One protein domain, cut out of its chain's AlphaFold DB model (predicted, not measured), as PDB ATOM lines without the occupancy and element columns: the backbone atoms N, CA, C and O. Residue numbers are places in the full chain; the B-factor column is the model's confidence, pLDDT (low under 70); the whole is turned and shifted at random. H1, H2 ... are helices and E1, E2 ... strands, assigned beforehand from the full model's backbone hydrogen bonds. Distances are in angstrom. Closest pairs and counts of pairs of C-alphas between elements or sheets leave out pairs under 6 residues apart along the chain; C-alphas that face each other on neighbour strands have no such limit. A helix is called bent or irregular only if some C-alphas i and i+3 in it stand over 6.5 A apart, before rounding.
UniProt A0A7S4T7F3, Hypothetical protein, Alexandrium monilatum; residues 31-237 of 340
ATOM      1  N   LYS A  31     145.688 174.430 161.866       92.00
ATOM      2  CA  LYS A  31     145.236 174.299 163.271       92.00
ATOM      3  C   LYS A  31     143.708 174.345 163.418       92.00
ATOM      4  O   LYS A  31     143.129 173.632 164.236       92.00
ATOM      5  N   LEU A  32     143.046 175.163 162.596       93.50
ATOM      6  CA  LEU A  32     141.587 175.284 162.573       93.50
ATOM      7  C   LEU A  32     140.880 174.007 162.094       93.50
ATOM      8  O   LEU A  32     139.779 173.726 162.559       93.50
ATOM      9  N   ALA A  33     141.512 173.194 161.243       94.38
ATOM     10  CA  ALA A  33     140.950 171.926 160.778       94.38
ATOM     11  C   ALA A  33     140.736 170.927 161.926       94.38
ATOM     12  O   ALA A  33     139.830 170.110 161.852       94.38
ATOM     13  N   HIS A  34     141.500 171.035 163.018       93.25
ATOM     14  CA  HIS A  34     141.349 170.182 164.205       93.25
ATOM     15  C   HIS A  34     140.262 170.657 165.176       93.25
ATOM     16  O   HIS A  34     139.930 169.956 166.129       93.25
ATOM     17  N   THR A  35     139.728 171.866 164.982       94.75
ATOM     18  CA  THR A  35     138.813 172.507 165.939       94.75
ATOM     19  C   THR A  35     137.503 172.982 165.316       94.75
ATOM     20  O   THR A  35     136.660 173.531 166.029       94.75
ATOM     21  N   ALA A  36     137.293 172.751 164.018       96.00
ATOM     22  CA  ALA A  36     136.044 173.079 163.345       96.00
ATOM     23  C   ALA A  36     134.848 172.383 164.022       96.00
ATOM     24  O   ALA A  36     134.941 171.244 164.477       96.00
ATOM     25  N   GLY A  37     133.725 173.099 164.125       96.75
ATOM     26  CA  GLY A  37     132.491 172.559 164.706       96.75
ATOM     27  C   GLY A  37     131.656 171.749 163.715       96.75
ATOM     28  O   GLY A  37     130.788 170.994 164.137       96.75
ATOM     29  N   ASN A  38     131.915 171.913 162.418       98.19
ATOM     30  CA  ASN A  38     131.286 171.155 161.345       98.19
ATOM     31  C   ASN A  38     132.365 170.655 160.387       98.19
ATOM     32  O   ASN A  38     133.377 171.338 160.186       98.19
ATOM     33  N   ALA A  39     132.124 169.506 159.771       98.38
ATOM     34  CA  ALA A  39     133.059 168.888 158.849       98.38
ATOM     35  C   ALA A  39     132.323 168.066 157.787       98.38
ATOM     36  O   ALA A  39     131.235 167.559 158.064       98.38
ATOM     37  N   GLY A  40     132.907 167.935 156.598       98.44
ATOM     38  CA  GLY A  40     132.319 167.131 155.533       98.44
ATOM     39  C   GLY A  40     133.313 166.628 154.495       98.44
ATOM     40  O   GLY A  40     134.458 167.080 154.411       98.44
ATOM     41  N   VAL A  41     132.850 165.650 153.726       98.69
ATOM     42  CA  VAL A  41     133.554 164.976 152.645       98.69
ATOM     43  C   VAL A  41     132.954 165.419 151.316       98.69
ATOM     44  O   VAL A  41     131.770 165.213 151.043       98.69
ATOM     45  N   MET A  42     133.800 165.982 150.458       98.75
ATOM     46  CA  MET A  42     133.489 166.196 149.052       98.75
ATOM     47  C   MET A  42     134.134 165.083 148.238       98.75
ATOM     48  O   MET A  42     135.359 165.013 148.131       98.75
ATOM     49  N   VAL A  43     133.306 164.201 147.686       98.81
ATOM     50  CA  VAL A  43     133.782 163.065 146.896       98.81
ATOM     51  C   VAL A  43     134.027 163.508 145.464       98.81
ATOM     52  O   VAL A  43     133.116 164.031 144.822       98.81
ATOM     53  N   VAL A  44     135.233 163.261 144.962       98.75
ATOM     54  CA  VAL A  44     135.647 163.594 143.593       98.75
ATOM     55  C   VAL A  44     136.116 162.344 142.852       98.75
ATOM     56  O   VAL A  44     136.581 161.392 143.473       98.75
ATOM     57  N   GLY A  45     135.983 162.309 141.531       98.38
ATOM     58  CA  GLY A  45     136.407 161.171 140.709       98.38
ATOM     59  C   GLY A  45     136.163 161.420 139.225       98.38
ATOM     60  O   GLY A  45     135.618 162.457 138.855       98.38
ATOM     61  N   TRP A  46     136.526 160.463 138.372       98.44
ATOM     62  CA  TRP A  46     136.232 160.513 136.935       98.44
ATOM     63  C   TRP A  46     135.116 159.538 136.603       98.44
ATOM     64  O   TRP A  46     135.243 158.340 136.843       98.44
ATOM     65  N   SER A  47     134.026 160.040 136.030       97.81
ATOM     66  CA  SER A  47     132.880 159.201 135.700       97.81
ATOM     67  C   SER A  47     133.056 158.521 134.347       97.81
ATOM     68  O   SER A  47     132.859 159.133 133.295       97.81
ATOM     69  N   ALA A  48     133.374 157.227 134.370       96.62
ATOM     70  CA  ALA A  48     133.479 156.406 133.163       96.62
ATOM     71  C   ALA A  48     132.163 156.387 132.365       96.62
ATOM     72  O   ALA A  48     132.183 156.454 131.136       96.62
ATOM     73  N   ARG A  49     131.008 156.391 133.050       96.31
ATOM     74  CA  ARG A  49     129.679 156.425 132.406       96.31
ATOM     75  C   ARG A  49     129.386 157.709 131.630       96.31
ATOM     76  O   ARG A  49     128.489 157.707 130.792       96.31
ATOM     77  N   HIS A  50     130.134 158.778 131.887       97.00
ATOM     78  CA  HIS A  50     129.948 160.079 131.248       97.00
ATOM     79  C   HIS A  50     131.196 160.510 130.467       97.00
ATOM     80  O   HIS A  50     131.487 161.695 130.385       97.00
ATOM     81  N   GLY A  51     131.949 159.559 129.900       96.00
ATOM     82  CA  GLY A  51     133.110 159.868 129.058       96.00
ATOM     83  C   GLY A  51     134.336 160.328 129.845       96.00
ATOM     84  O   GLY A  51     135.091 161.166 129.363       96.00
ATOM     85  N   SER A  52     134.522 159.795 131.056       96.75
ATOM     86  CA  SER A  52     135.625 160.146 131.958       96.75
ATOM     87  C   SER A  52     135.647 161.632 132.323       96.75
ATOM     88  O   SER A  52     136.709 162.230 132.450       96.75
ATOM     89  N   VAL A  53     134.472 162.239 132.503       98.12
ATOM     90  CA  VAL A  53     134.362 163.622 132.987       98.12
ATOM     91  C   VAL A  53     134.745 163.675 134.475       98.12
ATOM     92  O   VAL A  53     134.211 162.873 135.252       98.12
ATOM     93  N   PRO A  54     135.632 164.601 134.902       98.56
ATOM     94  CA  PRO A  54     135.898 164.836 136.317       98.56
ATOM     95  C   PRO A  54     134.634 165.383 136.979       98.56
ATOM     96  O   PRO A  54     134.033 166.359 136.521       98.56
ATOM     97  N   ALA A  55     134.212 164.740 138.058       98.69
ATOM     98  CA  ALA A  55     132.923 164.976 138.677       98.69
ATOM     99  C   ALA A  55     132.999 164.963 140.205       98.69
ATOM    100  O   ALA A  55     133.922 164.419 140.813       98.69
ATOM    101  N   VAL A  56     131.973 165.555 140.810       98.75
ATOM    102  CA  VAL A  56     131.726 165.591 142.248       98.75
ATOM    103  C   VAL A  56     130.396 164.907 142.542       98.75
ATOM    104  O   VAL A  56     129.405 165.136 141.841       98.75
ATOM    105  N   LEU A  57     130.361 164.082 143.587       98.75
ATOM    106  CA  LEU A  57     129.127 163.493 144.103       98.75
ATOM    107  C   LEU A  57     128.558 164.393 145.204       98.75
ATOM    108  O   LEU A  57     129.244 164.691 146.182       98.75
ATOM    109  N   LEU A  58     127.301 164.804 145.050       98.69
ATOM    110  CA  LEU A  58     126.591 165.667 145.991       98.69
ATOM    111  C   LEU A  58     125.350 164.971 146.551       98.69
ATOM    112  O   LEU A  58     124.600 164.320 145.815       98.69
ATOM    113  N   GLY A  59     125.104 165.169 147.843       98.25
ATOM    114  CA  GLY A  59     123.885 164.753 148.521       98.25
ATOM    115  C   GLY A  59     122.798 165.817 148.424       98.25
ATOM    116  O   GLY A  59     123.054 167.006 148.622       98.25
ATOM    117  N   GLY A  60     121.581 165.399 148.092       95.69
ATOM    118  CA  GLY A  60     120.405 166.248 147.959       95.69
ATOM    119  C   GLY A  60     119.363 165.954 149.032       95.69
ATOM    120  O   GLY A  60     119.048 164.795 149.316       95.69
ATOM    121  N   ARG A  61     118.782 167.018 149.598       93.88
ATOM    122  CA  ARG A  61     117.639 166.906 150.510       93.88
ATOM    123  C   ARG A  61     116.644 168.042 150.358       93.88
ATOM    124  O   ARG A  61     116.995 169.177 150.015       93.88
ATOM    125  N   TYR A  62     115.391 167.743 150.682       88.88
ATOM    126  CA  TYR A  62     114.338 168.743 150.752       88.88
ATOM    127  C   TYR A  62     114.330 169.438 152.116       88.88
ATOM    128  O   TYR A  62     114.130 168.818 153.157       88.88
ATOM    129  N   TYR A  63     114.503 170.758 152.124       83.19
ATOM    130  CA  TYR A  63     114.438 171.553 153.347       83.19
ATOM    131  C   TYR A  63     113.013 172.055 153.578       83.19
ATOM    132  O   TYR A  63     112.681 173.164 153.158       83.19
ATOM    133  N   THR A  64     112.186 171.291 154.297       81.62
ATOM    134  CA  THR A  64     110.753 171.589 154.521       81.62
ATOM    135  C   THR A  64     110.490 173.021 154.989       81.62
ATOM    136  O   THR A  64     109.614 173.695 154.453       81.62
ATOM    137  N   GLY A  65     111.291 173.533 155.930       83.19
ATOM    138  CA  GLY A  65     111.126 174.897 156.450       83.19
ATOM    139  C   GLY A  65     111.420 176.004 155.431       83.19
ATOM    140  O   GLY A  65     110.874 177.096 155.542       83.19
ATOM    141  N   LYS A  66     112.269 175.731 154.434       82.38
ATOM    142  CA  LYS A  66     112.605 176.677 153.356       82.38
ATOM    143  C   LYS A  66     111.852 176.391 152.062       82.38
ATOM    144  O   LYS A  66     111.859 177.233 151.175       82.38
ATOM    145  N   LYS A  67     111.218 175.219 151.961       87.44
ATOM    146  CA  LYS A  67     110.596 174.685 150.745       87.44
ATOM    147  C   LYS A  67     111.545 174.700 149.542       87.44
ATOM    148  O   LYS A  67     111.145 174.987 148.421       87.44
ATOM    149  N   THR A  68     112.820 174.411 149.791       88.75
ATOM    150  CA  THR A  68     113.863 174.374 148.764       88.75
ATOM    151  C   THR A  68     114.534 173.014 148.768       88.75
ATOM    152  O   THR A  68     114.945 172.532 149.826       88.75
ATOM    153  N   TYR A  69     114.676 172.427 147.587       91.88
ATOM    154  CA  TYR A  69     115.506 171.250 147.378       91.88
ATOM    155  C   TYR A  69     116.911 171.711 146.991       91.88
ATOM    156  O   TYR A  69     117.053 172.468 146.029       91.88
ATOM    157  N   CYS A  70     117.930 171.321 147.754       96.31
ATOM    158  CA  CYS A  70     119.305 171.749 147.491       96.31
ATOM    159  C   CYS A  70     120.300 170.606 147.683       96.31
ATOM    160  O   CYS A  70     120.049 169.689 148.466       96.31
ATOM    161  N   TYR A  71     121.439 170.728 147.008       98.00
ATOM    162  CA  TYR A  71     122.537 169.770 147.010       98.00
ATOM    163  C   TYR A  71     123.776 170.345 147.700       98.00
ATOM    164  O   TYR A  71     124.038 171.550 147.617       98.00
ATOM    165  N   THR A  72     124.511 169.495 148.411       98.12
ATOM    166  CA  THR A  72     125.731 169.842 149.151       98.12
ATOM    167  C   THR A  72     126.667 168.638 149.247       98.12
ATOM    168  O   THR A  72     126.308 167.529 148.862       98.12
ATOM    169  N   ASP A  73     127.893 168.867 149.700       98.19
ATOM    170  CA  ASP A  73     128.791 167.816 150.181       98.19
ATOM    171  C   ASP A  73     128.234 167.093 151.421       98.19
ATOM    172  O   ASP A  73     127.352 167.614 152.102       98.19
ATOM    173  N   PHE A  74     128.750 165.898 151.710       98.38
ATOM    174  CA  PHE A  74     128.273 165.055 152.811       98.38
ATOM    175  C   PHE A  74     128.921 165.485 154.116       98.38
ATOM    176  O   PHE A  74     130.150 165.496 154.210       98.38
ATOM    177  N   GLY A  75     128.146 165.854 155.129       97.12
ATOM    178  CA  GLY A  75     128.747 166.378 156.347       97.12
ATOM    179  C   GLY A  75     127.794 167.049 157.316       97.12
ATOM    180  O   GLY A  75     126.692 167.489 156.989       97.12
ATOM    181  N   GLY A  76     128.289 167.214 158.536       96.81
ATOM    182  CA  GLY A  76     127.469 167.605 159.667       96.81
ATOM    183  C   GLY A  76     128.269 168.159 160.835       96.81
ATOM    184  O   GLY A  76     129.376 168.688 160.686       96.81
ATOM    185  N   GLY A  77     127.645 168.103 162.008       97.62
ATOM    186  CA  GLY A  77     128.225 168.594 163.250       97.62
ATOM    187  C   GLY A  77     129.221 167.598 163.835       97.62
ATOM    188  O   GLY A  77     128.984 166.397 163.827       97.62
ATOM    189  N   VAL A  78     130.314 168.108 164.399       97.69
ATOM    190  CA  VAL A  78     131.320 167.286 165.085       97.69
ATOM    191  C   VAL A  78     130.937 167.136 166.560       97.69
ATOM    192  O   VAL A  78     130.774 168.132 167.275       97.69
ATOM    193  N   GLU A  79     130.841 165.904 167.057       97.12
ATOM    194  CA  GLU A  79     130.507 165.564 168.445       97.12
ATOM    195  C   GLU A  79     131.697 165.764 169.399       97.12
ATOM    196  O   GLU A  79     132.168 164.858 170.091       97.12
ATOM    197  N   ARG A  80     132.187 167.005 169.489       95.06
ATOM    198  CA  ARG A  80     133.386 167.349 170.273       95.06
ATOM    199  C   ARG A  80     133.269 167.017 171.761       95.06
ATOM    200  O   ARG A  80     134.276 166.741 172.405       95.06
ATOM    201  N   THR A  81     132.057 167.025 172.317       96.44
ATOM    202  CA  THR A  81     131.806 166.628 173.713       96.44
ATOM    203  C   THR A  81     132.057 165.141 173.964       96.44
ATOM    204  O   THR A  81     132.282 164.763 175.109       96.44
ATOM    205  N   LYS A  82     132.058 164.313 172.912       95.44
ATOM    206  CA  LYS A  82     132.428 162.893 172.951       95.44
ATOM    207  C   LYS A  82     133.871 162.642 172.489       95.44
ATOM    208  O   LYS A  82     134.260 161.495 172.309       95.44
ATOM    209  N   GLY A  83     134.662 163.701 172.298       95.56
ATOM    210  CA  GLY A  83     136.051 163.603 171.840       95.56
ATOM    211  C   GLY A  83     136.212 163.365 170.337       95.56
ATOM    212  O   GLY A  83     137.319 163.062 169.904       95.56
ATOM    213  N   GLU A  84     135.148 163.508 169.542       97.12
ATOM    214  CA  GLU A  84     135.215 163.339 168.088       97.12
ATOM    215  C   GLU A  84     136.085 164.433 167.446       97.12
ATOM    216  O   GLU A  84     135.920 165.632 167.713       97.12
ATOM    217  N   THR A  85     137.023 164.023 166.590       97.19
ATOM    218  CA  THR A  85     137.793 164.941 165.740       97.19
ATOM    219  C   THR A  85     136.986 165.340 164.500       97.19
ATOM    220  O   THR A  85     136.128 164.578 164.056       97.19
ATOM    221  N   PRO A  86     137.270 166.486 163.856       97.81
ATOM    222  CA  PRO A  86     136.545 166.870 162.643       97.81
ATOM    223  C   PRO A  86     136.646 165.863 161.491       97.81
ATOM    224  O   PRO A  86     135.686 165.704 160.748       97.81
ATOM    225  N   GLN A  87     137.764 165.143 161.362       98.00
ATOM    226  CA  GLN A  87     137.883 164.068 160.377       98.00
ATOM    227  C   GLN A  87     136.938 162.903 160.697       98.00
ATOM    228  O   GLN A  87     136.210 162.459 159.817       98.00
ATOM    229  N   GLN A  88     136.912 162.446 161.954       98.12
ATOM    230  CA  GLN A  88     135.996 161.386 162.389       98.12
ATOM    231  C   GLN A  88     134.538 161.786 162.171       98.12
ATOM    232  O   GLN A  88     133.784 160.999 161.608       98.12
ATOM    233  N   GLY A  89     134.176 163.023 162.525       98.25
ATOM    234  CA  GLY A  89     132.837 163.555 162.277       98.25
ATOM    235  C   GLY A  89     132.483 163.566 160.792       98.25
ATOM    236  O   GLY A  89     131.432 163.062 160.421       98.25
ATOM    237  N   ALA A  90     133.376 164.053 159.923       98.44
ATOM    238  CA  ALA A  90     133.149 164.036 158.477       98.44
ATOM    239  C   ALA A  90     132.964 162.612 157.925       98.44
ATOM    240  O   ALA A  90     132.040 162.370 157.154       98.44
ATOM    241  N   CYS A  91     133.822 161.667 158.325       98.69
ATOM    242  CA  CYS A  91     133.740 160.276 157.879       98.69
ATOM    243  C   CYS A  91     132.473 159.575 158.384       98.69
ATOM    244  O   CYS A  91     131.864 158.829 157.623       98.69
ATOM    245  N   ARG A  92     132.076 159.817 159.642       98.44
ATOM    246  CA  ARG A  92     130.835 159.289 160.226       98.44
ATOM    247  C   ARG A  92     129.620 159.807 159.466       98.44
ATOM    248  O   ARG A  92     128.850 158.997 158.965       98.44
ATOM    249  N   GLU A  93     129.489 161.126 159.334       98.38
ATOM    250  CA  GLU A  93     128.370 161.746 158.611       98.38
ATOM    251  C   GLU A  93     128.312 161.240 157.164       98.38
ATOM    252  O   GLU A  93     127.248 160.874 156.685       98.38
ATOM    253  N   PHE A  94     129.455 161.104 156.483       98.62
ATOM    254  CA  PHE A  94     129.501 160.567 155.122       98.62
ATOM    255  C   PHE A  94     128.911 159.153 155.002       98.62
ATOM    256  O   PHE A  94     128.114 158.900 154.098       98.62
ATOM    257  N   VAL A  95     129.292 158.215 155.877       98.56
ATOM    258  CA  VAL A  95     128.798 156.828 155.780       98.56
ATOM    259  C   VAL A  95     127.358 156.681 156.274       98.56
ATOM    260  O   VAL A  95     126.618 155.856 155.736       98.56
ATOM    261  N   GLU A  96     126.949 157.491 157.253       98.31
ATOM    262  CA  GLU A  96     125.559 157.579 157.709       98.31
ATOM    263  C   GLU A  96     124.666 158.128 156.584       98.31
ATOM    264  O   GLU A  96     123.666 157.510 156.228       98.31
ATOM    265  N   GLU A  97     125.062 159.238 155.955       97.88
ATOM    266  CA  GLU A  97     124.281 159.886 154.901       97.88
ATOM    267  C   GLU A  97     124.291 159.095 153.591       97.88
ATOM    268  O   GLU A  97     123.229 158.855 153.028       97.88
ATOM    269  N   LEU A  98     125.449 158.680 153.066       98.25
ATOM    270  CA  LEU A  98     125.497 158.037 151.749       98.25
ATOM    271  C   LEU A  98     125.015 156.583 151.801       98.25
ATOM    272  O   LEU A  98     124.257 156.152 150.934       98.25
ATOM    273  N   LEU A  99     125.467 155.811 152.790       98.19
ATOM    274  CA  LEU A  99     125.291 154.354 152.821       98.19
ATOM    275  C   LEU A  99     124.200 153.890 153.794       98.19
ATOM    276  O   LEU A  99     123.935 152.684 153.858       98.19
ATOM    277  N   ALA A 100     123.563 154.828 154.509       97.94
ATOM    278  CA  ALA A 100     122.579 154.561 155.556       97.94
ATOM    279  C   ALA A 100     123.097 153.567 156.614       97.94
ATOM    280  O   ALA A 100     122.355 152.697 157.069       97.94
ATOM    281  N   LEU A 101     124.391 153.649 156.955       98.06
ATOM    282  CA  LEU A 101     124.962 152.872 158.056       98.06
ATOM    283  C   LEU A 101     124.620 153.535 159.389       98.06
ATOM    284  O   LEU A 101     124.529 154.754 159.471       98.06
ATOM    285  N   GLU A 102     124.498 152.743 160.452       97.31
ATOM    286  CA  GLU A 102     124.195 153.256 161.788       97.31
ATOM    287  C   GLU A 102     125.080 152.616 162.865       97.31
ATOM    288  O   GLU A 102     125.641 151.527 162.704       97.31
ATOM    289  N   GLY A 103     125.202 153.304 164.002       95.62
ATOM    290  CA  GLY A 103     125.790 152.759 165.224       95.62
ATOM    291  C   GLY A 103     127.208 152.207 165.038       95.62
ATOM    292  O   GLY A 103     128.138 152.934 164.690       95.62
ATOM    293  N   HIS A 104     127.387 150.917 165.333       96.62
ATOM    294  CA  HIS A 104     128.698 150.269 165.283       96.62
ATOM    295  C   HIS A 104     129.234 150.121 163.850       96.62
ATOM    296  O   HIS A 104     130.437 150.260 163.637       96.62
ATOM    297  N   GLU A 105     128.360 149.874 162.871       97.75
ATOM    298  CA  GLU A 105     128.758 149.727 161.465       97.75
ATOM    299  C   GLU A 105     129.260 151.055 160.898       97.75
ATOM    300  O   GLU A 105     130.348 151.105 160.323       97.75
ATOM    301  N   ALA A 106     128.520 152.144 161.145       97.31
ATOM    302  CA  ALA A 106     128.933 153.492 160.759       97.31
ATOM    303  C   ALA A 106     130.286 153.863 161.380       97.31
ATOM    304  O   ALA A 106     131.177 154.351 160.689       97.31
ATOM    305  N   LYS A 107     130.478 153.566 162.671       96.94
ATOM    306  CA  LYS A 107     131.747 153.828 163.356       96.94
ATOM    307  C   LYS A 107     132.914 153.056 162.731       96.94
ATOM    308  O   LYS A 107     133.938 153.660 162.432       96.94
ATOM    309  N   ALA A 108     132.762 151.750 162.511       97.75
ATOM    310  CA  ALA A 108     133.823 150.924 161.933       97.75
ATOM    311  C   ALA A 108     134.200 151.379 160.510       97.75
ATOM    312  O   ALA A 108     135.382 151.478 160.179       97.75
ATOM    313  N   ALA A 109     133.200 151.715 159.689       98.19
ATOM    314  CA  ALA A 109     133.410 152.264 158.353       98.19
ATOM    315  C   ALA A 109     134.118 153.632 158.398       98.19
ATOM    316  O   ALA A 109     135.083 153.863 157.666       98.19
ATOM    317  N   ALA A 110     133.687 154.521 159.298       98.00
ATOM    318  CA  ALA A 110     134.301 155.830 159.493       98.00
ATOM    319  C   ALA A 110     135.762 155.726 159.959       98.00
ATOM    320  O   ALA A 110     136.607 156.470 159.460       98.00
ATOM    321  N   ASP A 111     136.083 154.789 160.856       97.88
ATOM    322  CA  ASP A 111     137.456 154.523 161.303       97.88
ATOM    323  C   ASP A 111     138.336 154.034 160.136       97.88
ATOM    324  O   ASP A 111     139.462 154.510 159.958       97.88
ATOM    325  N   GLY A 112     137.808 153.147 159.281       97.81
ATOM    326  CA  GLY A 112     138.479 152.714 158.050       97.81
ATOM    327  C   GLY A 112     138.808 153.885 157.117       97.81
ATOM    328  O   GLY A 112     139.947 154.029 156.663       97.81
ATOM    329  N   LEU A 113     137.842 154.780 156.896       98.31
ATOM    330  CA  LEU A 113     138.043 156.000 156.109       98.31
ATOM    331  C   LEU A 113     139.036 156.968 156.761       98.31
ATOM    332  O   LEU A 113     139.858 157.558 156.061       98.31
ATOM    333  N   CYS A 114     139.015 157.115 158.089       97.75
ATOM    334  CA  CYS A 114     139.943 157.998 158.798       97.75
ATOM    335  C   CYS A 114     141.409 157.604 158.590       97.75
ATOM    336  O   CYS A 114     142.273 158.480 158.548       97.75
ATOM    337  N   ASN A 115     141.686 156.314 158.407       96.50
ATOM    338  CA  ASN A 115     143.029 155.822 158.103       96.50
ATOM    339  C   ASN A 115     143.392 155.997 156.620       96.50
ATOM    340  O   ASN A 115     144.533 156.321 156.299       96.50
ATOM    341  N   ALA A 116     142.430 155.797 155.716       97.25
ATOM    342  CA  ALA A 116     142.669 155.815 154.273       97.25
ATOM    343  C   ALA A 116     142.734 157.227 153.664       97.25
ATOM    344  O   ALA A 116     143.454 157.446 152.691       97.25
ATOM    345  N   ILE A 117     141.986 158.186 154.215       96.50
ATOM    346  CA  ILE A 117     141.831 159.532 153.645       96.50
ATOM    347  C   ILE A 117     143.090 160.406 153.746       96.50
ATOM    348  O   ILE A 117     143.437 161.003 152.730       96.50
ATOM    349  N   PRO A 118     143.789 160.528 154.896       95.69
ATOM    350  CA  PRO A 118     144.884 161.484 155.052       95.69
ATOM    351  C   PRO A 118     145.954 161.442 153.951       95.69
ATOM    352  O   PRO A 118     146.291 162.516 153.453       95.69
ATOM    353  N   PRO A 119     146.462 160.268 153.516       95.62
ATOM    354  CA  PRO A 119     147.458 160.214 152.444       95.62
ATOM    355  C   PRO A 119     146.875 160.428 151.039       95.62
ATOM    356  O   PRO A 119     147.638 160.572 150.090       95.62
ATOM    357  N   ALA A 120     145.550 160.422 150.885       96.38
ATOM    358  CA  ALA A 120     144.864 160.424 149.595       96.38
ATOM    359  C   ALA A 120     144.052 161.702 149.326       96.38
ATOM    360  O   ALA A 120     143.329 161.767 148.333       96.38
ATOM    361  N   LEU A 121     144.125 162.709 150.204       97.06
ATOM    362  CA  LEU A 121     143.398 163.967 150.028       97.06
ATOM    363  C   LEU A 121     143.812 164.669 148.734       97.06
ATOM    364  O   LEU A 121     144.996 164.912 148.497       97.06
ATOM    365  N   VAL A 122     142.827 165.094 147.943       96.69
ATOM    366  CA  VAL A 122     143.089 165.968 146.796       96.69
ATOM    367  C   VAL A 122     143.539 167.333 147.314       96.69
ATOM    368  O   VAL A 122     142.885 167.942 148.161       96.69
ATOM    369  N   GLY A 123     144.705 167.786 146.852       96.31
ATOM    370  CA  GLY A 123     145.397 168.956 147.399       96.31
ATOM    371  C   GLY A 123     146.200 168.681 148.680       96.31
ATOM    372  O   GLY A 123     146.744 169.620 149.257       96.31
ATOM    373  N   GLY A 124     146.280 167.426 149.139       96.00
ATOM    374  CA  GLY A 124     147.171 166.976 150.218       96.00
ATOM    375  C   GLY A 124     146.797 167.427 151.635       96.00
ATOM    376  O   GLY A 124     147.532 167.152 152.581       96.00
ATOM    377  N   ARG A 125     145.674 168.133 151.818       96.25
ATOM    378  CA  ARG A 125     145.253 168.679 153.118       96.25
ATOM    379  C   ARG A 125     143.748 168.952 153.175       96.25
ATOM    380  O   ARG A 125     143.117 169.109 152.134       96.25
ATOM    381  N   PRO A 126     143.168 169.094 154.378       97.44
ATOM    382  CA  PRO A 126     141.823 169.637 154.520       97.44
ATOM    383  C   PRO A 126     141.760 171.143 154.217       97.44
ATOM    384  O   PRO A 126     142.745 171.886 154.339       97.44
ATOM    385  N   PHE A 127     140.557 171.613 153.892       97.94
ATOM    386  CA  PHE A 127     140.257 173.011 153.581       97.94
ATOM    387  C   PHE A 127     139.324 173.604 154.625       97.94
ATOM    388  O   PHE A 127     138.286 173.030 154.934       97.94
ATOM    389  N   VAL A 128     139.670 174.769 155.171       97.94
ATOM    390  CA  VAL A 128     138.869 175.426 156.209       97.94
ATOM    391  C   VAL A 128     138.071 176.570 155.595       97.94
ATOM    392  O   VAL A 128     138.637 177.571 155.164       97.94
ATOM    393  N   HIS A 129     136.747 176.454 155.612       97.31
ATOM    394  CA  HIS A 129     135.821 177.489 155.181       97.31
ATOM    395  C   HIS A 129     135.311 178.311 156.374       97.31
ATOM    396  O   HIS A 129     134.720 177.780 157.320       97.31
ATOM    397  N   LYS A 130     135.537 179.633 156.328       95.62
ATOM    398  CA  LYS A 130     135.079 180.616 157.337       95.62
ATOM    399  C   LYS A 130     135.376 180.215 158.791       95.62
ATOM    400  O   LYS A 130     134.574 180.480 159.681       95.62
ATOM    401  N   ALA A 131     136.509 179.547 159.028       93.44
ATOM    402  CA  ALA A 131     136.965 179.058 160.337       93.44
ATOM    403  C   ALA A 131     136.016 178.093 161.090       93.44
ATOM    404  O   ALA A 131     136.338 177.679 162.200       93.44
ATOM    405  N   ALA A 132     134.868 177.726 160.516       94.00
ATOM    406  CA  ALA A 132     133.813 176.978 161.204       94.00
ATOM    407  C   ALA A 132     133.467 175.645 160.531       94.00
ATOM    408  O   ALA A 132     132.803 174.808 161.150       94.00
ATOM    409  N   TYR A 133     133.903 175.466 159.285       97.81
ATOM    410  CA  TYR A 133     133.658 174.278 158.488       97.81
ATOM    411  C   TYR A 133     134.961 173.771 157.884       97.81
ATOM    412  O   TYR A 133     135.741 174.570 157.364       97.81
ATOM    413  N   VAL A 134     135.204 172.467 157.960       98.31
ATOM    414  CA  VAL A 134     136.342 171.823 157.302       98.31
ATOM    415  C   VAL A 134     135.853 170.848 156.236       98.31
ATOM    416  O   VAL A 134     134.934 170.074 156.476       98.31
ATOM    417  N   MET A 135     136.463 170.902 155.059       98.50
ATOM    418  CA  MET A 135     136.161 170.037 153.923       98.50
ATOM    419  C   MET A 135     137.351 169.136 153.634       98.50
ATOM    420  O   MET A 135     138.496 169.600 153.575       98.50
ATOM    421  N   PHE A 136     137.060 167.864 153.406       98.44
ATOM    422  CA  PHE A 136     138.001 166.863 152.934       98.44
ATOM    423  C   PHE A 136     137.625 166.509 151.494       98.44
ATOM    424  O   PHE A 136     136.543 165.974 151.261       98.44
ATOM    425  N   LEU A 137     138.485 166.834 150.526       98.50
ATOM    426  CA  LEU A 137     138.290 166.424 149.133       98.50
ATOM    427  C   LEU A 137     138.888 165.030 148.967       98.50
ATOM    428  O   LEU A 137     140.103 164.856 149.091       98.50
ATOM    429  N   VAL A 138     138.033 164.040 148.737       98.56
ATOM    430  CA  VAL A 138     138.402 162.624 148.802       98.56
ATOM    431  C   VAL A 138     138.135 161.954 147.454       98.56
ATOM    432  O   VAL A 138     136.999 162.008 146.979       98.56
ATOM    433  N   PRO A 139     139.136 161.290 146.845       98.50
ATOM    434  CA  PRO A 139     138.920 160.478 145.655       98.50
ATOM    435  C   PRO A 139     137.934 159.337 145.925       98.50
ATOM    436  O   PRO A 139     138.035 158.641 146.940       98.50
ATOM    437  N   ALA A 140     136.999 159.108 145.008       98.25
ATOM    438  CA  ALA A 140     136.001 158.051 145.113       98.25
ATOM    439  C   ALA A 140     136.644 156.657 145.239       98.25
ATOM    440  O   ALA A 140     136.159 155.811 145.990       98.25
ATOM    441  N   GLU A 141     137.771 156.428 144.565       97.25
ATOM    442  CA  GLU A 141     138.544 155.184 144.597       97.25
ATOM    443  C   GLU A 141     139.047 154.867 146.008       97.25
ATOM    444  O   GLU A 141     139.024 153.710 146.434       97.25
ATOM    445  N   THR A 142     139.467 155.895 146.752       97.44
ATOM    446  CA  THR A 142     139.904 155.762 148.147       97.44
ATOM    447  C   THR A 142     138.763 155.244 149.013       97.44
ATOM    448  O   THR A 142     138.973 154.349 149.828       97.44
ATOM    449  N   ILE A 143     137.550 155.762 148.807       98.25
ATOM    450  CA  ILE A 143     136.360 155.376 149.573       98.25
ATOM    451  C   ILE A 143     135.954 153.939 149.248       98.25
ATOM    452  O   ILE A 143     135.820 153.127 150.162       98.25
ATOM    453  N   VAL A 144     135.797 153.610 147.959       97.38
ATOM    454  CA  VAL A 144     135.400 152.264 147.513       97.38
ATOM    455  C   VAL A 144     136.373 151.209 148.039       97.38
ATOM    456  O   VAL A 144     135.942 150.196 148.587       97.38
ATOM    457  N   ARG A 145     137.684 151.477 147.957       96.50
ATOM    458  CA  ARG A 145     138.724 150.573 148.465       96.50
ATOM    459  C   ARG A 145     138.690 150.440 149.986       96.50
ATOM    460  O   ARG A 145     138.728 149.323 150.489       96.50
ATOM    461  N   ALA A 146     138.643 151.556 150.714       97.62
ATOM    462  CA  ALA A 146     138.688 151.551 152.177       97.62
ATOM    463  C   ALA A 146     137.488 150.825 152.794       97.62
ATOM    464  O   ALA A 146     137.629 150.149 153.810       97.62
ATOM    465  N   LEU A 147     136.322 150.949 152.160       97.62
ATOM    466  CA  LEU A 147     135.076 150.342 152.614       97.62
ATOM    467  C   LEU A 147     134.800 148.964 151.999       97.62
ATOM    468  O   LEU A 147     133.800 148.349 152.359       97.62
ATOM    469  N   GLN A 148     135.660 148.481 151.094       96.81
ATOM    470  CA  GLN A 148     135.491 147.206 150.382       96.81
ATOM    471  C   GLN A 148     134.092 147.088 149.755       96.81
ATOM    472  O   GLN A 148     133.415 146.066 149.881       96.81
ATOM    473  N   LEU A 149     133.628 148.173 149.129       95.25
ATOM    474  CA  LEU A 149     132.285 148.214 148.559       95.25
ATOM    475  C   LEU A 149     132.180 147.247 147.372       95.25
ATOM    476  O   LEU A 149     133.145 147.104 146.618       95.25
ATOM    477  N   PRO A 150     131.021 146.589 147.188       93.12
ATOM    478  CA  PRO A 150     130.828 145.674 146.076       93.12
ATOM    479  C   PRO A 150     130.828 146.431 144.746       93.12
ATOM    480  O   PRO A 150     130.239 147.510 144.629       93.12
ATOM    481  N   GLU A 151     131.429 145.828 143.724       90.38
ATOM    482  CA  GLU A 151     131.333 146.335 142.359       90.38
ATOM    483  C   GLU A 151     129.884 146.234 141.865       90.38
ATOM    484  O   GLU A 151     129.257 145.176 141.923       90.38
ATOM    485  N   VAL A 152     129.332 147.353 141.390       84.75
ATOM    486  CA  VAL A 152     127.914 147.432 140.988       84.75
ATOM    487  C   VAL A 152     127.705 147.064 139.518       84.75
ATOM    488  O   VAL A 152     126.642 146.570 139.146       84.75
ATOM    489  N   ALA A 153     128.691 147.333 138.661       86.19
ATOM    490  CA  ALA A 153     128.639 147.021 137.238       86.19
ATOM    491  C   ALA A 153     130.045 147.007 136.633       86.19
ATOM    492  O   ALA A 153     130.882 147.841 136.988       86.19
ATOM    493  N   GLU A 154     130.260 146.116 135.666       86.06
ATOM    494  CA  GLU A 154     131.482 146.091 134.865       86.06
ATOM    495  C   GLU A 154     131.699 147.451 134.181       86.06
ATOM    496  O   GLU A 154     130.770 148.052 133.633       86.06
ATOM    497  N   GLY A 155     132.921 147.976 134.275       87.94
ATOM    498  CA  GLY A 155     133.298 149.269 133.699       87.94
ATOM    499  C   GLY A 155     132.793 150.509 134.451       87.94
ATOM    500  O   GLY A 155     133.080 151.624 134.018       87.94
ATOM    501  N   ALA A 156     132.071 150.370 135.570       93.38
ATOM    502  CA  ALA A 156     131.696 151.520 136.395       93.38
ATOM    503  C   ALA A 156     132.899 152.046 137.194       93.38
ATOM    504  O   ALA A 156     133.525 151.302 137.954       93.38
ATOM    505  N   SER A 157     133.179 153.347 137.072       95.94
ATOM    506  CA  SER A 157     134.185 154.016 137.905       95.94
ATOM    507  C   SER A 157     133.772 154.034 139.382       95.94
ATOM    508  O   SER A 157     132.597 153.847 139.712       95.94
ATOM    509  N   ALA A 158     134.710 154.311 140.290       96.75
ATOM    510  CA  ALA A 158     134.416 154.353 141.722       96.75
ATOM    511  C   ALA A 158     133.324 155.381 142.076       96.75
ATOM    512  O   ALA A 158     132.454 155.101 142.899       96.75
ATOM    513  N   ILE A 159     133.314 156.550 141.425       98.31
ATOM    514  CA  ILE A 159     132.282 157.567 141.676       98.31
ATOM    515  C   ILE A 159     130.910 157.142 141.135       98.31
ATOM    516  O   ILE A 159     129.891 157.404 141.777       98.31
ATOM    517  N   ASP A 160     130.874 156.410 140.015       98.00
ATOM    518  CA  ASP A 160     129.639 155.821 139.481       98.00
ATOM    519  C   ASP A 160     129.086 154.741 140.426       98.00
ATOM    520  O   ASP A 160     127.873 154.647 140.624       98.00
ATOM    521  N   GLN A 161     129.969 153.945 141.040       97.69
ATOM    522  CA  GLN A 161     129.590 152.952 142.046       97.69
ATOM    523  C   GLN A 161     128.996 153.624 143.287       97.69
ATOM    524  O   GLN A 161     127.918 153.236 143.725       97.69
ATOM    525  N   LEU A 162     129.631 154.675 143.821       98.19
ATOM    526  CA  LEU A 162     129.100 155.420 144.971       98.19
ATOM    527  C   LEU A 162     127.744 156.067 144.666       98.19
ATOM    528  O   LEU A 162     126.824 155.975 145.483       98.19
ATOM    529  N   LEU A 163     127.583 156.647 143.469       98.12
ATOM    530  CA  LEU A 163     126.294 157.165 143.011       98.12
ATOM    531  C   LEU A 163     125.218 156.074 143.046       98.12
ATOM    532  O   LEU A 163     124.104 156.356 143.484       98.12
ATOM    533  N   ALA A 164     125.542 154.852 142.610       97.56
ATOM    534  CA  ALA A 164     124.628 153.711 142.566       97.56
ATOM    535  C   ALA A 164     124.404 153.027 143.931       97.56
ATOM    536  O   ALA A 164     123.352 152.425 144.147       97.56
ATOM    537  N   LEU A 165     125.345 153.137 144.868       97.81
ATOM    538  CA  LEU A 165     125.245 152.547 146.206       97.81
ATOM    539  C   LEU A 165     124.526 153.437 147.219       97.81
ATOM    540  O   LEU A 165     124.140 152.932 148.273       97.81
ATOM    541  N   ALA A 166     124.319 154.722 146.913       98.06
ATOM    542  CA  ALA A 166     123.610 155.625 147.817       98.06
ATOM    543  C   ALA A 166     122.239 155.065 148.250       98.06
ATOM    544  O   ALA A 166     121.518 154.471 147.438       98.06
ATOM    545  N   LYS A 167     121.869 155.260 149.513       97.94
ATOM    546  CA  LYS A 167     120.610 154.759 150.078       97.94
ATOM    547  C   LYS A 167     119.769 155.894 150.645       97.94
ATOM    548  O   LYS A 167     120.302 156.865 151.169       97.94
ATOM    549  N   LEU A 168     118.449 155.747 150.545       97.56
ATOM    550  CA  LEU A 168     117.495 156.665 151.163       97.56
ATOM    551  C   LEU A 168     117.663 156.662 152.688       97.56
ATOM    552  O   LEU A 168     117.673 155.598 153.306       97.56
ATOM    553  N   ASN A 169     117.707 157.847 153.288       96.75
ATOM    554  CA  ASN A 169     117.539 158.046 154.729       96.75
ATOM    555  C   ASN A 169     116.945 159.439 155.013       96.75
ATOM    556  O   ASN A 169     116.558 160.162 154.094       96.75
ATOM    557  N   SER A 170     116.831 159.818 156.290       94.12
ATOM    558  CA  SER A 170     116.221 161.094 156.683       94.12
ATOM    559  C   SER A 170     117.000 162.332 156.229       94.12
ATOM    560  O   SER A 170     116.417 163.412 156.145       94.12
ATOM    561  N   GLU A 171     118.299 162.197 155.968       93.94
ATOM    562  CA  GLU A 171     119.189 163.295 155.586       93.94
ATOM    563  C   GLU A 171     119.493 163.314 154.081       93.94
ATOM    564  O   GLU A 171     119.834 164.372 153.551       93.94
ATOM    565  N   LEU A 172     119.306 162.189 153.381       96.56
ATOM    566  CA  LEU A 172     119.606 162.029 151.961       96.56
ATOM    567  C   LEU A 172     118.406 161.466 151.193       96.56
ATOM    568  O   LEU A 172     118.080 160.284 151.307       96.56
ATOM    569  N   THR A 173     117.775 162.299 150.358       96.88
ATOM    570  CA  THR A 173     116.628 161.875 149.530       96.88
ATOM    571  C   THR A 173     116.914 161.878 148.031       96.88
ATOM    572  O   THR A 173     116.133 161.342 147.248       96.88
ATOM    573  N   SER A 174     118.057 162.417 147.609       97.50
ATOM    574  CA  SER A 174     118.608 162.200 146.274       97.50
ATOM    575  C   SER A 174     120.123 162.343 146.280       97.50
ATOM    576  O   SER A 174     120.706 162.911 147.200       97.50
ATOM    577  N   VAL A 175     120.760 161.856 145.225       98.38
ATOM    578  CA  VAL A 175     122.181 162.081 144.952       98.38
ATOM    579  C   VAL A 175     122.355 162.573 143.529       98.38
ATOM    580  O   VAL A 175     121.605 162.177 142.634       98.38
ATOM    581  N   ALA A 176     123.334 163.441 143.320       98.50
ATOM    582  CA  ALA A 176     123.661 163.959 142.004       98.50
ATOM    583  C   ALA A 176     125.156 163.860 141.736       98.50
ATOM    584  O   ALA A 176     125.981 164.107 142.613       98.50
ATOM    585  N   LEU A 177     125.477 163.533 140.493       98.69
ATOM    586  CA  LEU A 177     126.816 163.603 139.947       98.69
ATOM    587  C   LEU A 177     126.909 164.873 139.103       98.69
ATOM    588  O   LEU A 177     126.095 165.066 138.199       98.69
ATOM    589  N   VAL A 178     127.870 165.742 139.397       98.75
ATOM    590  CA  VAL A 178     128.020 167.050 138.741       98.75
ATOM    591  C   VAL A 178     129.436 167.177 138.203       98.75
ATOM    592  O   VAL A 178     130.383 166.906 138.939       98.75
ATOM    593  N   GLY A 179     129.594 167.584 136.942       98.62
ATOM    594  CA  GLY A 179     130.914 167.868 136.378       98.62
ATOM    595  C   GLY A 179     131.604 169.003 137.140       98.62
ATOM    596  O   GLY A 179     130.941 169.942 137.584       98.62
ATOM    597  N   VAL A 180     132.925 168.928 137.311       98.75
ATOM    598  CA  VAL A 180     133.682 169.954 138.052       98.75
ATOM    599  C   VAL A 180     133.521 171.339 137.412       98.75
ATOM    600  O   VAL A 180     133.296 172.311 138.129       98.75
ATOM    601  N   GLU A 181     133.549 171.429 136.080       98.56
ATOM    602  CA  GLU A 181     133.338 172.686 135.348       98.56
ATOM    603  C   GLU A 181     131.959 173.304 135.651       98.56
ATOM    604  O   GLU A 181     131.875 174.454 136.088       98.56
ATOM    605  N   ASP A 182     130.885 172.519 135.510       98.56
ATOM    606  CA  ASP A 182     129.517 172.957 135.819       98.56
ATOM    607  C   ASP A 182     129.370 173.380 137.287       98.56
ATOM    608  O   ASP A 182     128.702 174.374 137.588       98.56
ATOM    609  N   LEU A 183     130.009 172.656 138.215       98.62
ATOM    610  CA  LEU A 183     130.008 172.984 139.640       98.62
ATOM    611  C   LEU A 183     130.662 174.345 139.906       98.62
ATOM    612  O   LEU A 183     130.087 175.164 140.626       98.62
ATOM    613  N   LEU A 184     131.848 174.590 139.344       98.62
ATOM    614  CA  LEU A 184     132.593 175.841 139.523       98.62
ATOM    615  C   LEU A 184     131.844 177.033 138.917       98.62
ATOM    616  O   LEU A 184     131.739 178.087 139.559       98.62
ATOM    617  N   LEU A 185     131.275 176.851 137.722       98.38
ATOM    618  CA  LEU A 185     130.467 177.864 137.049       98.38
ATOM    619  C   LEU A 185     129.218 178.201 137.870       98.38
ATOM    620  O   LEU A 185     129.018 179.357 138.251       98.38
ATOM    621  N   GLY A 186     128.403 177.200 138.212       98.25
ATOM    622  CA  GLY A 186     127.167 177.420 138.962       98.25
ATOM    623  C   GLY A 186     127.413 177.992 140.356       98.25
ATOM    624  O   GLY A 186     126.700 178.901 140.782       98.25
ATOM    625  N   ALA A 187     128.461 177.540 141.055       98.12
ATOM    626  CA  ALA A 187     128.839 178.092 142.353       98.12
ATOM    627  C   ALA A 187     129.298 179.556 142.276       98.12
ATOM    628  O   ALA A 187     129.112 180.299 143.238       98.12
ATOM    629  N   SER A 188     129.860 179.996 141.150       98.00
ATOM    630  CA  SER A 188     130.263 181.394 140.940       98.00
ATOM    631  C   SER A 188     129.098 182.302 140.523       98.00
ATOM    632  O   SER A 188     129.208 183.525 140.636       98.00
ATOM    633  N   CYS A 189     127.984 181.718 140.074       97.19
ATOM    634  CA  CYS A 189     126.785 182.417 139.624       97.19
ATOM    635  C   CYS A 189     125.658 182.361 140.675       97.19
ATOM    636  O   CYS A 189     125.775 182.945 141.752       97.19
ATOM    637  N   ASP A 190     124.541 181.705 140.357       96.62
ATOM    638  CA  ASP A 190     123.316 181.664 141.164       96.62
ATOM    639  C   ASP A 190     123.102 180.322 141.887       96.62
ATOM    640  O   ASP A 190     122.098 180.135 142.577       96.62
ATOM    641  N   GLY A 191     124.050 179.392 141.762       97.69
ATOM    642  CA  GLY A 191     123.975 178.057 142.339       97.69
ATOM    643  C   GLY A 191     123.199 177.045 141.501       97.69
ATOM    644  O   GLY A 191     123.029 175.919 141.969       97.69
ATOM    645  N   ARG A 192     122.723 177.391 140.299       98.00
ATOM    646  CA  ARG A 192     122.151 176.407 139.373       98.00
ATOM    647  C   ARG A 192     123.267 175.641 138.679       98.00
ATOM    648  O   ARG A 192     124.180 176.246 138.129       98.00
ATOM    649  N   VAL A 193     123.166 174.316 138.667       98.00
ATOM    650  CA  VAL A 193     124.108 173.444 137.950       98.00
ATOM    651  C   VAL A 193     123.350 172.407 137.132       98.00
ATOM    652  O   VAL A 193     122.260 171.969 137.518       98.00
ATOM    653  N   ARG A 194     123.932 172.010 135.998       98.19
ATOM    654  CA  ARG A 194     123.447 170.887 135.198       98.19
ATOM    655  C   ARG A 194     124.143 169.614 135.689       98.19
ATOM    656  O   ARG A 194     125.358 169.509 135.566       98.19
ATOM    657  N   PRO A 195     123.419 168.657 136.282       98.25
ATOM    658  CA  PRO A 195     124.029 167.405 136.702       98.25
ATOM    659  C   PRO A 195     124.314 166.511 135.486       98.25
ATOM    660  O   PRO A 195     123.582 166.535 134.495       98.25
ATOM    661  N   LEU A 196     125.346 165.678 135.603       98.12
ATOM    662  CA  LEU A 196     125.596 164.555 134.696       98.12
ATOM    663  C   LEU A 196     124.541 163.465 134.910       98.12
ATOM    664  O   LEU A 196     123.970 162.944 133.957       98.12
ATOM    665  N   ALA A 197     124.241 163.174 136.179       98.12
ATOM    666  CA  ALA A 197     123.214 162.226 136.580       98.12
ATOM    667  C   ALA A 197     122.571 162.645 137.906       98.12
ATOM    668  O   ALA A 197     123.227 163.218 138.775       98.12
ATOM    669  N   VAL A 198     121.293 162.311 138.084       97.75
ATOM    670  CA  VAL A 198     120.573 162.469 139.353       97.75
ATOM    671  C   VAL A 198     119.825 161.184 139.646       97.75
ATOM    672  O   VAL A 198     119.179 160.626 138.761       97.75
ATOM    673  N   ARG A 199     119.868 160.741 140.901       97.31
ATOM    674  CA  ARG A 199     119.058 159.633 141.389       97.31
ATOM    675  C   ARG A 199     118.208 160.093 142.562       97.31
ATOM    676  O   ARG A 199     118.740 160.446 143.612       97.31
ATOM    677  N   GLN A 200     116.894 160.091 142.363       97.19
ATOM    678  CA  GLN A 200     115.915 160.311 143.425       97.19
ATOM    679  C   GLN A 200     115.789 159.010 144.224       97.19
ATOM    680  O   GLN A 200     115.620 157.943 143.636       97.19
ATOM    681  N   LEU A 201     115.950 159.084 145.543       96.81
ATOM    682  CA  LEU A 201     115.963 157.916 146.432       96.81
ATOM    683  C   LEU A 201     114.625 157.736 147.155       96.81
ATOM    684  O   LEU A 201     114.334 156.649 147.637       96.81
ATOM    685  N   ASP A 202     113.816 158.792 147.224       95.38
ATOM    686  CA  ASP A 202     112.508 158.832 147.884       95.38
ATOM    687  C   ASP A 202     111.335 158.480 146.955       95.38
ATOM    688  O   ASP A 202     110.184 158.533 147.377       95.38
ATOM    689  N   GLY A 203     111.613 158.109 145.701       93.69
ATOM    690  CA  GLY A 203     110.593 157.775 144.699       93.69
ATOM    691  C   GLY A 203     109.853 158.985 144.123       93.69
ATOM    692  O   GLY A 203     108.987 158.814 143.270       93.69
ATOM    693  N   GLU A 204     110.200 160.199 144.547       93.00
ATOM    694  CA  GLU A 204     109.586 161.426 144.052       93.00
ATOM    695  C   GLU A 204     110.164 161.809 142.686       93.00
ATOM    696  O   GLU A 204     111.382 161.849 142.487       93.00
ATOM    697  N   GLU A 205     109.289 162.158 141.747       91.19
ATOM    698  CA  GLU A 205     109.706 162.640 140.436       91.19
ATOM    699  C   GLU A 205     110.064 164.128 140.516       91.19
ATOM    700  O   GLU A 205     109.241 164.991 140.829       91.19
ATOM    701  N   ARG A 206     111.331 164.448 140.242       91.38
ATOM    702  CA  ARG A 206     111.836 165.825 140.208       91.38
ATOM    703  C   ARG A 206     112.590 166.054 138.915       91.38
ATOM    704  O   ARG A 206     113.272 165.156 138.426       91.38
ATOM    705  N   SER A 207     112.522 167.283 138.405       92.19
ATOM    706  CA  SER A 207     113.330 167.675 137.252       92.19
ATOM    707  C   SER A 207     114.809 167.436 137.548       92.19
ATOM    708  O   SER A 207     115.361 167.993 138.495       92.19
ATOM    709  N   SER A 208     115.439 166.598 136.730       92.19
ATOM    710  CA  SER A 208     116.870 166.290 136.777       92.19
ATOM    711  C   SER A 208     117.688 167.154 135.816       92.19
ATOM    712  O   SER A 208     118.908 167.055 135.793       92.19
ATOM    713  N   SER A 209     117.036 168.018 135.027       95.94
ATOM    714  CA  SER A 209     117.717 168.890 134.056       95.94
ATOM    715  C   SER A 209     118.603 169.950 134.717       95.94
ATOM    716  O   SER A 209     119.615 170.355 134.145       95.94
ATOM    717  N   GLN A 210     118.224 170.394 135.916       96.31
ATOM    718  CA  GLN A 210     118.944 171.376 136.719       96.31
ATOM    719  C   GLN A 210     118.739 171.082 138.199       96.31
ATOM    720  O   GLN A 210     117.643 170.721 138.628       96.31
ATOM    721  N   ILE A 211     119.783 171.308 138.987       97.12
ATOM    722  CA  ILE A 211     119.725 171.235 140.444       97.12
ATOM    723  C   ILE A 211     120.267 172.524 141.062       97.12
ATOM    724  O   ILE A 211     120.949 173.313 140.408       97.12
ATOM    725  N   TRP A 212     119.960 172.726 142.340       97.56
ATOM    726  CA  TRP A 212     120.385 173.899 143.094       97.56
ATOM    727  C   TRP A 212     121.404 173.524 144.158       97.56
ATOM    728  O   TRP A 212     121.140 172.668 145.002       97.56
ATOM    729  N   LEU A 213     122.541 174.205 144.166       98.00
ATOM    730  CA  LEU A 213     123.518 174.112 145.241       98.00
ATOM    731  C   LEU A 213     123.000 174.808 146.501       98.00
ATOM    732  O   LEU A 213     122.258 175.793 146.459       98.00
ATOM    733  N   ARG A 214     123.429 174.324 147.663       96.75
ATOM    734  CA  ARG A 214     123.149 174.985 148.934       96.75
ATOM    735  C   ARG A 214     123.810 176.364 148.953       96.75
ATOM    736  O   ARG A 214     124.978 176.502 148.619       96.75
ATOM    737  N   ALA A 215     123.108 177.378 149.462       95.94
ATOM    738  CA  ALA A 215     123.589 178.767 149.470       95.94
ATOM    739  C   ALA A 215     124.984 178.983 150.099       95.94
ATOM    740  O   ALA A 215     125.654 179.952 149.768       95.94
ATOM    741  N   LEU A 216     125.444 178.101 150.999       96.06
ATOM    742  CA  LEU A 216     126.802 178.191 151.557       96.06
ATOM    743  C   LEU A 216     127.904 177.890 150.538       96.06
ATOM    744  O   LEU A 216     129.043 178.278 150.763       96.06
ATOM    745  N   MET A 217     127.580 177.176 149.462       98.25
ATOM    746  CA  MET A 217     128.511 176.778 148.407       98.25
ATOM    747  C   MET A 217     128.706 177.877 147.367       98.25
ATOM    748  O   MET A 217     129.709 177.868 146.662       98.25
ATOM    749  N   VAL A 218     127.766 178.822 147.299       98.25
ATOM    750  CA  VAL A 218     127.601 179.763 146.190       98.25
ATOM    751  C   VAL A 218     128.184 181.139 146.531       98.25
ATOM    752  O   VAL A 218     128.141 181.596 147.676       98.25
ATOM    753  N   GLY A 219     128.695 181.821 145.510       97.88
ATOM    754  CA  GLY A 219     129.182 183.193 145.538       97.88
ATOM    755  C   GLY A 219     130.655 183.329 145.929       97.88
ATOM    756  O   GLY A 219     131.342 182.371 146.276       97.88
ATOM    757  N   ALA A 220     131.141 184.574 145.934       97.19
ATOM    758  CA  ALA A 220     132.552 184.892 146.188       97.19
ATOM    759  C   ALA A 220     133.045 184.466 147.586       97.19
ATOM    760  O   ALA A 220     134.242 184.355 147.833       97.19
ATOM    761  N   SER A 221     132.117 184.242 148.517       96.81
ATOM    762  CA  SER A 221     132.383 183.739 149.867       96.81
ATOM    763  C   SER A 221     131.791 182.346 150.095       96.81
ATOM    764  O   SER A 221     131.510 182.002 151.243       96.81
ATOM    765  N   GLY A 222     131.530 181.586 149.030       97.94
ATOM    766  CA  GLY A 222     131.032 180.216 149.086       97.94
ATOM    767  C   GLY A 222     132.124 179.203 149.438       97.94
ATOM    768  O   GLY A 222     133.322 179.493 149.353       97.94
ATOM    769  N   SER A 223     131.727 178.004 149.862       98.19
ATOM    770  CA  SER A 223     132.668 176.923 150.173       98.19
ATOM    771  C   SER A 223     133.392 176.407 148.929       98.19
ATOM    772  O   SER A 223     134.594 176.177 149.007       98.19
ATOM    773  N   ILE A 224     132.729 176.350 147.769       98.50
ATOM    774  CA  ILE A 224     133.363 175.952 146.499       98.50
ATOM    775  C   ILE A 224     134.488 176.910 146.121       98.50
ATOM    776  O   ILE A 224     135.571 176.470 145.755       98.50
ATOM    777  N   ARG A 225     134.305 178.219 146.333       98.25
ATOM    778  CA  ARG A 225     135.376 179.201 146.110       98.25
ATOM    779  C   ARG A 225     136.610 178.964 146.991       98.25
ATOM    780  O   ARG A 225     137.698 179.380 146.631       98.25
ATOM    781  N   THR A 226     136.462 178.302 148.142       98.12
ATOM    782  CA  THR A 226     137.596 177.963 149.026       98.12
ATOM    783  C   THR A 226     138.465 176.836 148.451       98.12
ATOM    784  O   THR A 226     139.617 176.691 148.856       98.12
ATOM    785  N   ILE A 227     137.914 176.037 147.537       98.25
ATOM    786  CA  ILE A 227     138.540 174.835 146.974       98.25
ATOM    787  C   ILE A 227     138.635 174.880 145.442       98.25
ATOM    788  O   ILE A 227     139.020 173.877 144.849       98.25
ATOM    789  N   SER A 228     138.304 176.012 144.801       98.44
ATOM    790  CA  SER A 228     138.213 176.124 143.336       98.44
ATOM    791  C   SER A 228     139.509 175.715 142.658       98.44
ATOM    792  O   SER A 228     139.496 174.811 141.838       98.44
ATOM    793  N   ASP A 229     140.631 176.276 143.103       98.38
ATOM    794  CA  ASP A 229     141.937 176.046 142.485       98.38
ATOM    795  C   ASP A 229     142.345 174.566 142.600       98.38
ATOM    796  O   ASP A 229     142.988 174.004 141.725       98.38
ATOM    797  N   THR A 230     141.943 173.898 143.687       98.44
ATOM    798  CA  THR A 230     142.205 172.463 143.880       98.44
ATOM    799  C   THR A 230     141.318 171.598 142.987       98.44
ATOM    800  O   THR A 230     141.784 170.581 142.482       98.44
ATOM    801  N   LEU A 231     140.060 171.992 142.782       98.50
ATOM    802  CA  LEU A 231     139.152 171.312 141.860       98.50
ATOM    803  C   LEU A 231     139.573 171.507 140.397       98.50
ATOM    804  O   LEU A 231     139.498 170.554 139.631       98.50
ATOM    805  N   GLU A 232     140.056 172.693 140.026       98.50
ATOM    806  CA  GLU A 232     140.621 172.977 138.700       98.50
ATOM    807  C   GLU A 232     141.853 172.101 138.441       98.50
ATOM    808  O   GLU A 232     141.876 171.342 137.477       98.50
ATOM    809  N   VAL A 233     142.815 172.082 139.373       98.19
ATOM    810  CA  VAL A 233     143.999 171.208 139.279       98.19
ATOM    811  C   VAL A 233     143.620 169.729 139.207       98.19
ATOM    812  O   VAL A 233     144.290 168.957 138.529       98.19
ATOM    813  N   PHE A 234     142.570 169.307 139.913       97.88
ATOM    814  CA  PHE A 234     142.051 167.946 139.814       97.88
ATOM    815  C   PHE A 234     141.447 167.666 138.432       97.88
ATOM    816  O   PHE A 234     141.722 166.621 137.857       97.88
ATOM    817  N   ALA A 235     140.655 168.590 137.885       97.81
ATOM    818  CA  ALA A 235     140.024 168.432 136.578       97.81
ATOM    819  C   ALA A 235     141.034 168.414 135.417       97.81
ATOM    820  O   ALA A 235     140.797 167.722 134.429       97.81
ATOM    821  N   ASP A 236     142.160 169.117 135.561       97.88
ATOM    822  CA  ASP A 236     143.249 169.145 134.577       97.88
ATOM    823  C   ASP A 236     144.112 167.868 134.582       97.88
ATOM    824  O   ASP A 236     144.919 167.648 133.673       97.88
ATOM    825  N   GLN A 237     143.972 167.006 135.597       96.75
ATOM    826  CA  GLN A 237     144.676 165.726 135.626       96.75
ATOM    827  C   GLN A 237     144.069 164.751 134.610       96.75
ATOM    828  O   GLN A 237     142.844 164.685 134.454       96.75
TER     829      GLN A 237
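What this domain is: This is residues 31 to 237 of the 340 residues of the protein "Hypothetical protein" of Alexandrium monilatum (UniProt A0A7S4T7F3). A strongly twisted, branched sheet of eight strands runs through the middle, with E1 and E2 nearest the centre. H2, H4 and H5 cover one face, and H3 packs on H2 and H4; H6 and H7 are over the other face, where the sheet curls round H7. The printed part has 207 residues, with seven named helices and eight named strands in the order H1 E1 E2 E3 E4 H2 H3 E5 E6 H4 H5 E7 H6 E8 H7: mixed, helices and strands. E1 and E6 are parallel, the other neighbour pairs antiparallel. The whole is compact, with a radius of gyration of the C-alphas of 15.6 A and spans of 42 by 40 by 39 A.

How they stand to each other: Start at H1, residues 31 to 34, on the sheet at a height of 8.8 A; its closest C-alphas to E5, residues 127 to 129, are those of Ala 33 and Val 128, 6.1 A, and E5 forms a hairpin with E6, residues 133 to 139, with N 127 and O 135 within hydrogen-bond range at 2.9 A. E1, residues 38 to 47, has E6 on one side (N 42 to O 136, 2.9 A) and on the other E2, residues 53 to 63 (N 45 to O 55, 3.0 A), and E4, residues 74 to 77 (N 41 to O 74, 2.7 A). With E3, residues 68 to 72, beside E2 (N 59 to O 72, 2.8 A), E1 E2 E3 make a meander, each strand the antiparallel neighbour of the one before; E4, back beside E1, completes a Greek key. H2, residues 86 to 99, is over E1 and E4. It touches H3, residues 103 to 116, at a steep tilt of 59 degrees (C-alphas of Cys 91 and Ala 110, 4.8 A). H3 touches H4, residues 140 to 147 (Leu 113 and Ala 146, 6.0 A), and H4 touches H5, residues 158 to 165 (Ala 140 and Ile 159, 5.1 A). E7, residues 174 to 179, pairs with E2 (N 58 to O 176, 2.9 A) and E8, residues 195 to 200 (N 177 to O 197, 2.8 A). On the opposite face, H6, residues 180 to 188, touches H7, residues 223 to 235, at a shallow tilt of 25 degrees (Ala 187 and Ile 224, 6.5 A). H2 to H6 have every O i to N i+4 pair within hydrogen-bond range; H7 has 6 of 9, and H1 is too short for one.

Where its parts are: Find C-alpha 31 at (145.236, 174.299, 163.271), where H1 begins. E1 is 28.3 A long, E2 29.6 A, H2 19.5 A and H3 20.4 A. H7, 17.6 A, ends at C-alpha 235 (140.024, 168.432, 136.578); it is irregular, with C-alphas 226 and 229 8.1 A apart.

The domain as a whole: The C-alphas of Gly 51 and Thr 81 are the farthest apart, 45.2 A. The printed part has no cut. The link from E8 to H7, residues 201 to 222, is long. No printed residue is under 70 in pLDDT; the mean of the printed part is 96.5.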